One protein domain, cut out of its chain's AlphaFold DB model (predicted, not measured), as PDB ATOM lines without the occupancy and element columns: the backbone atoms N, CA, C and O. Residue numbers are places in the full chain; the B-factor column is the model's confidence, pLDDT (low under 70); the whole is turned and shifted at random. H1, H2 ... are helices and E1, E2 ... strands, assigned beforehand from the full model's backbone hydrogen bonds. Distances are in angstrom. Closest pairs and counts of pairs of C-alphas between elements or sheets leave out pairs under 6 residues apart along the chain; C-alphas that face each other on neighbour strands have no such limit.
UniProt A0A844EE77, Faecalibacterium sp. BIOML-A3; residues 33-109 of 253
ATOM      1  N   SER A  33      13.180 -12.309  22.585       56.53
ATOM      2  CA  SER A  33      12.647 -12.470  21.239       56.53
ATOM      3  C   SER A  33      11.198 -11.998  21.234       56.53
ATOM      4  O   SER A  33      10.339 -12.640  21.854       56.53
ATOM      5  N   GLU A  34      10.921 -10.881  20.569       66.69
ATOM      6  CA  GLU A  34       9.552 -10.436  20.355       66.69
ATOM      7  C   GLU A  34       8.853 -11.416  19.401       66.69
ATOM      8  O   GLU A  34       9.471 -12.060  18.545       66.69
ATOM      9  N   LYS A  35       7.549 -11.619  19.612       81.12
ATOM     10  CA  LYS A  35       6.734 -12.454  18.725       81.12
ATOM     11  C   LYS A  35       6.285 -11.600  17.548       81.12
ATOM     12  O   LYS A  35       5.440 -10.723  17.722       81.12
ATOM     13  N   TYR A  36       6.787 -11.911  16.360       86.06
ATOM     14  CA  TYR A  36       6.314 -11.327  15.112       86.06
ATOM     15  C   TYR A  36       5.208 -12.196  14.506       86.06
ATOM     16  O   TYR A  36       5.285 -13.425  14.534       86.06
ATOM     17  N   LYS A  37       4.162 -11.573  13.956       84.12
ATOM     18  CA  LYS A  37       3.070 -12.269  13.261       84.12
ATOM     19  C   LYS A  37       3.204 -12.020  11.765       84.12
ATOM     20  O   LYS A  37       3.089 -10.878  11.331       84.12
ATOM     21  N   CYS A  38       3.411 -13.084  10.990       81.81
ATOM     22  CA  CYS A  38       3.506 -12.994   9.537       81.81
ATOM     23  C   CYS A  38       2.218 -12.382   8.957       81.81
ATOM     24  O   CYS A  38       1.138 -12.916   9.225       81.81
ATOM     25  N   PRO A  39       2.302 -11.317   8.142       76.69
ATOM     26  CA  PRO A  39       1.112 -10.708   7.553       76.69
ATOM     27  C   PRO A  39       0.475 -11.587   6.463       76.69
ATOM     28  O   PRO A  39      -0.726 -11.511   6.248       76.69
ATOM     29  N   TYR A  40       1.228 -12.485   5.822       75.81
ATOM     30  CA  TYR A  40       0.707 -13.341   4.750       75.81
ATOM     31  C   TYR A  40      -0.102 -14.539   5.259       75.81
ATOM     32  O   TYR A  40      -1.234 -14.745   4.840       75.81
ATOM     33  N   CYS A  41       0.473 -15.346   6.156       73.88
ATOM     34  CA  CYS A  41      -0.155 -16.586   6.637       73.88
ATOM     35  C   CYS A  41      -0.662 -16.507   8.083       73.88
ATOM     36  O   CYS A  41      -1.245 -17.462   8.589       73.88
ATOM     37  N   GLY A  42      -0.407 -15.402   8.791       73.06
ATOM     38  CA  GLY A  42      -0.849 -15.204  10.170       73.06
ATOM     39  C   GLY A  42      -0.083 -15.999  11.234       73.06
ATOM     40  O   GLY A  42      -0.358 -15.808  12.421       73.06
ATOM     41  N   VAL A  43       0.874 -16.855  10.849       79.69
ATOM     42  CA  VAL A  43       1.724 -17.616  11.781       79.69
ATOM     43  C   VAL A  43       2.593 -16.661  12.597       79.69
ATOM     44  O   VAL A  43       3.234 -15.760  12.052       79.69
ATOM     45  N   ALA A  44       2.623 -16.870  13.914       85.25
ATOM     46  CA  ALA A  44       3.508 -16.147  14.817       85.25
ATOM     47  C   ALA A  44       4.832 -16.899  14.995       85.25
ATOM     48  O   ALA A  44       4.830 -18.105  15.239       85.25
ATOM     49  N   PHE A  45       5.951 -16.184  14.919       88.31
ATOM     50  CA  PHE A  45       7.288 -16.728  15.143       88.31
ATOM     51  C   PHE A  45       8.143 -15.774  15.980       88.31
ATOM     52  O   PHE A  45       7.848 -14.587  16.105       88.31
ATOM     53  N   TYR A  46       9.183 -16.322  16.606       91.56
ATOM     54  CA  TYR A  46      10.151 -15.536  17.363       91.56
ATOM     55  C   TYR A  46      11.172 -14.916  16.419       91.56
ATOM     56  O   TYR A  46      11.736 -15.614  15.572       91.56
ATOM     57  N   GLU A  47      11.426 -13.623  16.593       90.69
ATOM     58  CA  GLU A  47      12.486 -12.937  15.864       90.69
ATOM     59  C   GLU A  47      13.854 -13.508  16.252       90.69
ATOM     60  O   GLU A  47      14.232 -13.559  17.426       90.69
ATOM     61  N   ALA A  48      14.598 -13.951  15.247       90.12
ATOM     62  CA  ALA A  48      15.918 -14.542  15.370       90.12
ATOM     63  C   ALA A  48      16.818 -14.061  14.227       90.12
ATOM     64  O   ALA A  48      16.362 -13.524  13.221       90.12
ATOM     65  N   SER A  49      18.132 -14.241  14.370       88.12
ATOM     66  CA  SER A  49      19.106 -13.709  13.410       88.12
ATOM     67  C   SER A  49      19.007 -14.307  12.004       88.12
ATOM     68  O   SER A  49      19.590 -13.749  11.078       88.12
ATOM     69  N   ASP A  50      18.365 -15.459  11.841       89.81
ATOM     70  CA  ASP A  50      18.151 -16.155  10.568       89.81
ATOM     71  C   ASP A  50      16.871 -15.705   9.848       89.81
ATOM     72  O   ASP A  50      16.849 -15.686   8.621       89.81
ATOM     73  N   ASN A  51      15.845 -15.287  10.592       91.81
ATOM     74  CA  ASN A  51      14.550 -14.871  10.050       91.81
ATOM     75  C   ASN A  51      14.294 -13.356  10.124       91.81
ATOM     76  O   ASN A  51      13.372 -12.869   9.481       91.81
ATOM     77  N   THR A  52      15.095 -12.607  10.884       93.94
ATOM     78  CA  THR A  52      14.920 -11.168  11.099       93.94
ATOM     79  C   THR A  52      16.233 -10.432  10.854       93.94
ATOM     80  O   THR A  52      17.286 -10.799  11.388       93.94
ATOM     81  N   LYS A  53      16.195  -9.379  10.030       92.31
ATOM     82  CA  LYS A  53      17.364  -8.539   9.720       92.31
ATOM     83  C   LYS A  53      17.020  -7.064   9.846       92.31
ATOM     84  O   LYS A  53      16.155  -6.572   9.138       92.31
ATOM     85  N   GLU A  54      17.763  -6.350  10.682       89.75
ATOM     86  CA  GLU A  54      17.725  -4.889  10.744       89.75
ATOM     87  C   GLU A  54      18.764  -4.297   9.776       89.75
ATOM     88  O   GLU A  54      19.896  -4.790   9.670       89.75
ATOM     89  N   ARG A  55      18.375  -3.252   9.048       88.00
ATOM     90  CA  ARG A  55      19.235  -2.433   8.191       88.00
ATOM     91  C   ARG A  55      18.990  -0.967   8.488       88.00
ATOM     92  O   ARG A  55      17.850  -0.542   8.662       88.00
ATOM     93  N   ARG A  56      20.064  -0.189   8.536       87.06
ATOM     94  CA  ARG A  56      20.002   1.254   8.761       87.06
ATOM     95  C   ARG A  56      20.191   1.956   7.433       87.06
ATOM     96  O   ARG A  56      21.093   1.623   6.671       87.06
ATOM     97  N   ILE A  57      19.321   2.916   7.167       85.88
ATOM     98  CA  ILE A  57      19.334   3.714   5.951       85.88
ATOM     99  C   ILE A  57      19.605   5.155   6.377       85.88
ATOM    100  O   ILE A  57      18.898   5.728   7.213       85.88
ATOM    101  N   SER A  58      20.654   5.735   5.810       82.00
ATOM    102  CA  SER A  58      20.995   7.141   5.975       82.00
ATOM    103  C   SER A  58      21.359   7.726   4.624       82.00
ATOM    104  O   SER A  58      21.865   7.028   3.751       82.00
ATOM    105  N   TYR A  59      21.104   9.020   4.460       79.75
ATOM    106  CA  TYR A  59      21.512   9.740   3.262       79.75
ATOM    107  C   TYR A  59      23.041   9.843   3.136       79.75
ATOM    108  O   TYR A  59      23.570   9.830   2.031       79.75
ATOM    109  N   ASN A  60      23.747   9.944   4.268       80.56
ATOM    110  CA  ASN A  60      25.180  10.257   4.303       80.56
ATOM    111  C   ASN A  60      26.085   9.045   4.575       80.56
ATOM    112  O   ASN A  60      27.301   9.193   4.515       80.56
ATOM    113  N   PHE A  61      25.519   7.889   4.934       78.81
ATOM    114  CA  PHE A  61      26.281   6.755   5.465       78.81
ATOM    115  C   PHE A  61      25.759   5.424   4.925       78.81
ATOM    116  O   PHE A  61      24.544   5.204   4.875       78.81
ATOM    117  N   ASP A  62      26.685   4.527   4.591       80.88
ATOM    118  CA  ASP A  62      26.405   3.171   4.125       80.88
ATOM    119  C   ASP A  62      26.286   2.186   5.299       80.88
ATOM    120  O   ASP A  62      26.798   2.411   6.394       80.88
ATOM    121  N   GLN A  63      25.681   1.010   5.069       75.44
ATOM    122  CA  GLN A  63      25.521  -0.033   6.101       75.44
ATOM    123  C   GLN A  63      26.852  -0.425   6.780       75.44
ATOM    124  O   GLN A  63      26.885  -0.688   7.979       75.44
ATOM    125  N   LYS A  64      27.964  -0.418   6.032       78.69
ATOM    126  CA  LYS A  64      29.304  -0.754   6.549       78.69
ATOM    127  C   LYS A  64      29.810   0.254   7.582       78.69
ATOM    128  O   LYS A  64      30.560  -0.137   8.473       78.69
ATOM    129  N   ASP A  65      29.388   1.513   7.476       74.81
ATOM    130  CA  ASP A  65      29.756   2.572   8.419       74.81
ATOM    131  C   ASP A  65      29.071   2.361   9.775       74.81
ATOM    132  O   ASP A  65      29.631   2.697  10.818       74.81
ATOM    133  N   PHE A  66      27.890   1.731   9.779       71.69
ATOM    134  CA  PHE A  66      27.175   1.347  10.998       71.69
ATOM    135  C   PHE A  66      27.719   0.070  11.649       71.69
ATOM    136  O   PHE A  66      27.636  -0.066  12.869       71.69
ATOM    137  N   ASP A  67      28.264  -0.851  10.849       72.94
ATOM    138  CA  ASP A  67      28.753  -2.163  11.302       72.94
ATOM    139  C   ASP A  67      30.248  -2.141  11.716       72.94
ATOM    140  O   ASP A  67      30.792  -3.154  12.165       72.94
ATOM    141  N   GLY A  68      30.933  -1.004  11.542       68.62
ATOM    142  CA  GLY A  68      32.364  -0.836  11.804       68.62
ATOM    143  C   GLY A  68      32.750  -0.674  13.289       68.62
ATOM    144  O   GLY A  68      31.911  -0.384  14.140       68.62
ATOM    145  N   PRO A  69      34.051  -0.803  13.628       60.22
ATOM    146  CA  PRO A  69      34.554  -0.744  15.008       60.22
ATOM    147  C   PRO A  69      34.444   0.643  15.673       60.22
ATOM    148  O   PRO A  69      34.635   0.747  16.882       60.22
ATOM    149  N   TYR A  70      34.105   1.696  14.919       57.88
ATOM    150  CA  TYR A  70      33.834   3.050  15.425       57.88
ATOM    151  C   TYR A  70      32.405   3.182  15.966       57.88
ATOM    152  O   TYR A  70      31.667   4.110  15.635       57.88
ATOM    153  N   GLY A  71      32.001   2.214  16.785       52.91
ATOM    154  CA  GLY A  71      30.689   2.197  17.404       52.91
ATOM    155  C   GLY A  71      30.421   3.454  18.237       52.91
ATOM    156  O   GLY A  71      31.280   3.920  18.979       52.91
ATOM    157  N   TYR A  72      29.166   3.900  18.162       50.09
ATOM    158  CA  TYR A  72      28.469   4.747  19.133       50.09
ATOM    159  C   TYR A  72      28.881   6.231  19.208       50.09
ATOM    160  O   TYR A  72      29.791   6.600  19.940       50.09
ATOM    161  N   ASN A  73      28.107   7.095  18.517       49.75
ATOM    162  CA  ASN A  73      27.364   8.240  19.109       49.75
ATOM    163  C   ASN A  73      27.092   9.448  18.183       49.75
ATOM    164  O   ASN A  73      26.579  10.453  18.671       49.75
ATOM    165  N   SER A  74      27.370   9.410  16.874       48.91
ATOM    166  CA  SER A  74      27.204  10.636  16.052       48.91
ATOM    167  C   SER A  74      26.424  10.487  14.752       48.91
ATOM    168  O   SER A  74      26.076  11.496  14.147       48.91
ATOM    169  N   ILE A  75      26.104   9.264  14.331       53.66
ATOM    170  CA  ILE A  75      25.363   9.039  13.090       53.66
ATOM    171  C   ILE A  75      23.922   8.687  13.442       53.66
ATOM    172  O   ILE A  75      23.615   7.559  13.825       53.66
ATOM    173  N   LEU A  76      23.030   9.669  13.330       56.78
ATOM    174  CA  LEU A  76      21.593   9.425  13.357       56.78
ATOM    175  C   LEU A  76      21.236   8.676  12.067       56.78
ATOM    176  O   LEU A  76      21.240   9.262  10.990       56.78
ATOM    177  N   SER A  77      20.953   7.374  12.150       59.72
ATOM    178  CA  SER A  77      20.264   6.690  11.054       59.72
ATOM    179  C   SER A  77      18.877   7.306  10.938       59.72
ATOM    180  O   SER A  77      18.113   7.235  11.900       59.72
ATOM    181  N   ASP A  78      18.538   7.926   9.814       75.25
ATOM    182  CA  ASP A  78      17.240   8.593   9.666       75.25
ATOM    183  C   ASP A  78      16.091   7.580   9.564       75.25
ATOM    184  O   ASP A  78      14.970   7.862  10.003       75.25
ATOM    185  N   ILE A  79      16.384   6.388   9.029       87.00
ATOM    186  CA  ILE A  79      15.413   5.336   8.727       87.00
ATOM    187  C   ILE A  79      15.996   3.963   9.102       87.00
ATOM    188  O   ILE A  79      17.175   3.682   8.872       87.00
ATOM    189  N   VAL A  80      15.162   3.095   9.666       89.31
ATOM    190  CA  VAL A  80      15.458   1.690   9.965       89.31
ATOM    191  C   VAL A  80      14.515   0.819   9.143       89.31
ATOM    192  O   VAL A  80      13.306   1.034   9.159       89.31
ATOM    193  N   ALA A  81      15.072  -0.152   8.423       91.19
ATOM    194  CA  ALA A  81      14.334  -1.188   7.716       91.19
ATOM    195  C   ALA A  81      14.526  -2.533   8.429       91.19
ATOM    196  O   ALA A  81      15.654  -3.004   8.580       91.19
ATOM    197  N   VAL A  82      13.435  -3.157   8.856       92.81
ATOM    198  CA  VAL A  82      13.424  -4.493   9.457       92.81
ATOM    199  C   VAL A  82      12.793  -5.456   8.465       92.81
ATOM    200  O   VAL A  82      11.663  -5.251   8.038       92.81
ATOM    201  N   TYR A  83      13.537  -6.487   8.083       93.81
ATOM    202  CA  TYR A  83      13.071  -7.572   7.230       93.81
ATOM    203  C   TYR A  83      12.685  -8.752   8.103       93.81
ATOM    204  O   TYR A  83      13.489  -9.178   8.937       93.81
ATOM    205  N   HIS A  84      11.519  -9.324   7.839       93.88
ATOM    206  CA  HIS A  84      11.039 -10.549   8.457       93.88
ATOM    207  C   HIS A  84      10.797 -11.593   7.372       93.88
ATOM    208  O   HIS A  84      10.077 -11.352   6.405       93.88
ATOM    209  N   TYR A  85      11.394 -12.765   7.538       94.44
ATOM    210  CA  TYR A  85      11.208 -13.913   6.668       94.44
ATOM    211  C   TYR A  85      10.361 -14.960   7.378       94.44
ATOM    212  O   TYR A  85      10.738 -15.458   8.442       94.44
ATOM    213  N   CYS A  86       9.207 -15.298   6.809       89.50
ATOM    214  CA  CYS A  86       8.314 -16.256   7.443       89.50
ATOM    215  C   CYS A  86       8.810 -17.699   7.239       89.50
ATOM    216  O   CYS A  86       8.827 -18.166   6.100       89.50
ATOM    217  N   PRO A  87       9.097 -18.466   8.309       91.94
ATOM    218  CA  PRO A  87       9.541 -19.857   8.179       91.94
ATOM    219  C   PRO A  87       8.437 -20.810   7.692       91.94
ATOM    220  O   PRO A  87       8.726 -21.943   7.327       91.94
ATOM    221  N   SER A  88       7.168 -20.384   7.713       87.50
ATOM    222  CA  SER A  88       6.036 -21.213   7.287       87.50
ATOM    223  C   SER A  88       5.703 -21.030   5.808       87.50
ATOM    224  O   SER A  88       5.541 -22.012   5.093       87.50
ATOM    225  N   CYS A  89       5.555 -19.784   5.351       85.88
ATOM    226  CA  CYS A  89       5.117 -19.485   3.984       85.88
ATOM    227  C   CYS A  89       6.236 -18.958   3.083       85.88
ATOM    228  O   CYS A  89       5.997 -18.774   1.899       85.88
ATOM    229  N   HIS A  90       7.445 -18.749   3.618       91.25
ATOM    230  CA  HIS A  90       8.631 -18.310   2.874       91.25
ATOM    231  C   HIS A  90       8.479 -16.939   2.182       91.25
ATOM    232  O   HIS A  90       9.241 -16.618   1.274       91.25
ATOM    233  N   GLU A  91       7.529 -16.120   2.643       89.94
ATOM    234  CA  GLU A  91       7.332 -14.739   2.193       89.94
ATOM    235  C   GLU A  91       8.119 -13.743   3.054       89.94
ATOM    236  O   GLU A  91       8.378 -13.993   4.241       89.94
ATOM    237  N   TYR A  92       8.455 -12.596   2.459       91.31
ATOM    238  CA  TYR A  92       9.153 -11.495   3.123       91.31
ATOM    239  C   TYR A  92       8.194 -10.363   3.475       91.31
ATOM    240  O   TYR A  92       7.472  -9.868   2.614       91.31
ATOM    241  N   SER A  93       8.262  -9.884   4.711       89.62
ATOM    242  CA  SER A  93       7.685  -8.603   5.110       89.62
ATOM    243  C   SER A  93       8.775  -7.618   5.523       89.62
ATOM    244  O   SER A  93       9.878  -7.999   5.919       89.62
ATOM    245  N   VAL A  94       8.484  -6.331   5.365       92.06
ATOM    246  CA  VAL A  94       9.412  -5.233   5.619       92.06
ATOM    247  C   VAL A  94       8.708  -4.162   6.436       92.06
ATOM    248  O   VAL A  94       7.622  -3.714   6.076       92.06
ATOM    249  N   GLN A  95       9.343  -3.718   7.513       89.56
ATOM    250  CA  GLN A  95       8.932  -2.545   8.277       89.56
ATOM    251  C   GLN A  95       9.965  -1.444   8.070       89.56
ATOM    252  O   GLN A  95      11.142  -1.649   8.351       89.56
ATOM    253  N   LEU A  96       9.546  -0.285   7.572       90.00
ATOM    254  CA  LEU A  96      10.381   0.907   7.456       90.00
ATOM    255  C   LEU A  96       9.889   1.945   8.455       90.00
ATOM    256  O   LEU A  96       8.756   2.405   8.354       90.00
ATOM    257  N   ALA A  97      10.739   2.355   9.384       88.75
ATOM    258  CA  ALA A  97      10.394   3.367  10.371       88.75
ATOM    259  C   ALA A  97      11.481   4.430  10.463       88.75
ATOM    260  O   ALA A  97      12.674   4.128  10.405       88.75
ATOM    261  N   SER A  98      11.082   5.687  10.643       85.81
ATOM    262  CA  SER A  98      12.039   6.718  11.032       85.81
ATOM    263  C   SER A  98      12.489   6.480  12.469       85.81
ATOM    264  O   SER A  98      11.661   6.295  13.360       85.81
ATOM    265  N   SER A  99      13.794   6.577  12.727       79.44
ATOM    266  CA  SER A  99      14.339   6.502  14.094       79.44
ATOM    267  C   SER A  99      13.801   7.602  15.019       79.44
ATOM    268  O   SER A  99      13.803   7.450  16.237       79.44
ATOM    269  N   LYS A 100      13.316   8.705  14.434       78.75
ATOM    270  CA  LYS A 100      12.693   9.843  15.123       78.75
ATOM    271  C   LYS A 100      11.170   9.707  15.246       78.75
ATOM    272  O   LYS A 100      10.522  10.648  15.691       78.75
ATOM    273  N   GLY A 101      10.587   8.587  14.811       76.06
ATOM    274  CA  GLY A 101       9.141   8.343  14.863       76.06
ATOM    275  C   GLY A 101       8.311   9.181  13.883       76.06
ATOM    276  O   GLY A 101       7.105   9.286  14.054       76.06
ATOM    277  N   LEU A 102       8.934   9.785  12.864       79.44
ATOM    278  CA  LEU A 102       8.245  10.648  11.892       79.44
ATOM    279  C   LEU A 102       7.291   9.884  10.967       79.44
ATOM    280  O   LEU A 102       6.289  10.433  10.524       79.44
ATOM    281  N   PHE A 103       7.623   8.638  10.645       79.69
ATOM    282  CA  PHE A 103       6.786   7.762   9.837       79.69
ATOM    283  C   PHE A 103       7.070   6.301  10.174       79.69
ATOM    284  O   PHE A 103       8.161   5.955  10.641       79.69
ATOM    285  N   SER A 104       6.092   5.451   9.876       81.12
ATOM    286  CA  SER A 104       6.205   3.999   9.887       81.12
ATOM    287  C   SER A 104       5.441   3.449   8.689       81.12
ATOM    288  O   SER A 104       4.333   3.895   8.405       81.12
ATOM    289  N   PHE A 105       6.026   2.485   7.994       82.81
ATOM    290  CA  PHE A 105       5.453   1.828   6.830       82.81
ATOM    291  C   PHE A 105       5.680   0.324   6.939       82.81
ATOM    292  O   PHE A 105       6.773  -0.115   7.287       82.81
ATOM    293  N   ASN A 106       4.657  -0.464   6.623       82.62
ATOM    294  CA  ASN A 106       4.730  -1.917   6.628       82.62
ATOM    295  C   ASN A 106       4.391  -2.441   5.231       82.62
ATOM    296  O   ASN A 106       3.420  -2.004   4.616       82.62
ATOM    297  N   TYR A 107       5.183  -3.391   4.746       84.38
ATOM    298  CA  TYR A 107       4.887  -4.153   3.543       84.38
ATOM    299  C   TYR A 107       4.927  -5.657   3.844       84.38
ATOM    300  O   TYR A 107       5.876  -6.109   4.482       84.38
ATOM    301  N   PRO A 108       3.945  -6.450   3.391       77.25
ATOM    302  CA  PRO A 108       2.696  -6.003   2.789       77.25
ATOM    303  C   PRO A 108       1.892  -5.170   3.805       77.25
ATOM    304  O   PRO A 108       2.113  -5.306   5.016       77.25
ATOM    305  N   PRO A 109       0.993  -4.288   3.336       73.06
ATOM    306  CA  PRO A 109       0.060  -3.612   4.228       73.06
ATOM    307  C   PRO A 109      -0.716  -4.651   5.039       73.06
ATOM    308  O   PRO A 109      -0.818  -5.811   4.634       73.06
TER     309      PRO A 109
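Overview. This is residues 33 to 109 of the 253 residues of a protein of Faecalibacterium sp. BIOML-A3 (UniProt A0A844EE77). One twisted antiparallel sheet of four strands, in the order E3, E4, E5, E6, makes the body, with the small two-stranded hairpin E1 and E2 near one end of it. Toward the other end the short helix H1 grazes the sheet, and residues 68 to 74, in the link after H1, stick out. The printed part has 77 residues, with one named helix and six named strands in the order E1, E2, E3, H1, E4, E5, E6; both sheets are antiparallel. The class is mostly strand, though under half of the residues are in named elements. The whole is only just loose, close to compact, with a radius of gyration of the C-alphas of 14.0 A and spans of 39, 27 and 18 A.

Along the chain. Find C-alpha 52 at (14.920, -11.168, 11.099); from there E3, residues 52 to 57, runs 16.4 A. E4, residues 79 to 85, runs 19.8 A to C-alpha 85 at (11.208, -13.913, 6.668). E5, residues 92 to 98, covers 20.1 A, and E6, residues 104 to 107, covers 10.4 A and ends at C-alpha 107 at (4.887, -4.153, 3.543). The smaller pieces are E1, residues 35 to 37, E2, residues 44 to 46, and H1, residues 63 to 67.

Arrangement. Look first at E4 and E5, a hairpin at 163 degrees, where N 82 and O 95 are 2.8 A apart. E5 and E6, also a hairpin, stand at 169 degrees, with N 96 and O 105 at 2.8 A. E4, E5 and E6 form a meander, each strand the antiparallel neighbour of the one before. On the other side of E4 is the edge strand E3, antiparallel to it at 158 degrees, with N 55 and O 81 at 2.8 A. The sheet is twisted: its C-alphas lie up to 4.3 A off the best plane. H1 is on the sheet but only grazes it; its closest C-alpha to E3 is that of Gln 63, 6.3 A from that of Arg 56. In H1 every O i to N i+4 pair is within hydrogen-bond range. The hairpin E1 and E2, at 144 degrees, has N 36 and O 45 at 2.9 A. E2 and E3 are apart, and E1 and E4 are only just apart, their closest C-alphas 8.2 A from each other.

Size, cuts and confidence. The two farthest C-alphas, those of Cys 41 and Tyr 70, are 40.2 A apart. The printed part has no cut, and its one long link, of 11 residues, joins H1 to E4. Look for pLDDT under 70 at residues 33 to 34 and 68 to 77; the mean of the printed part is 80.2.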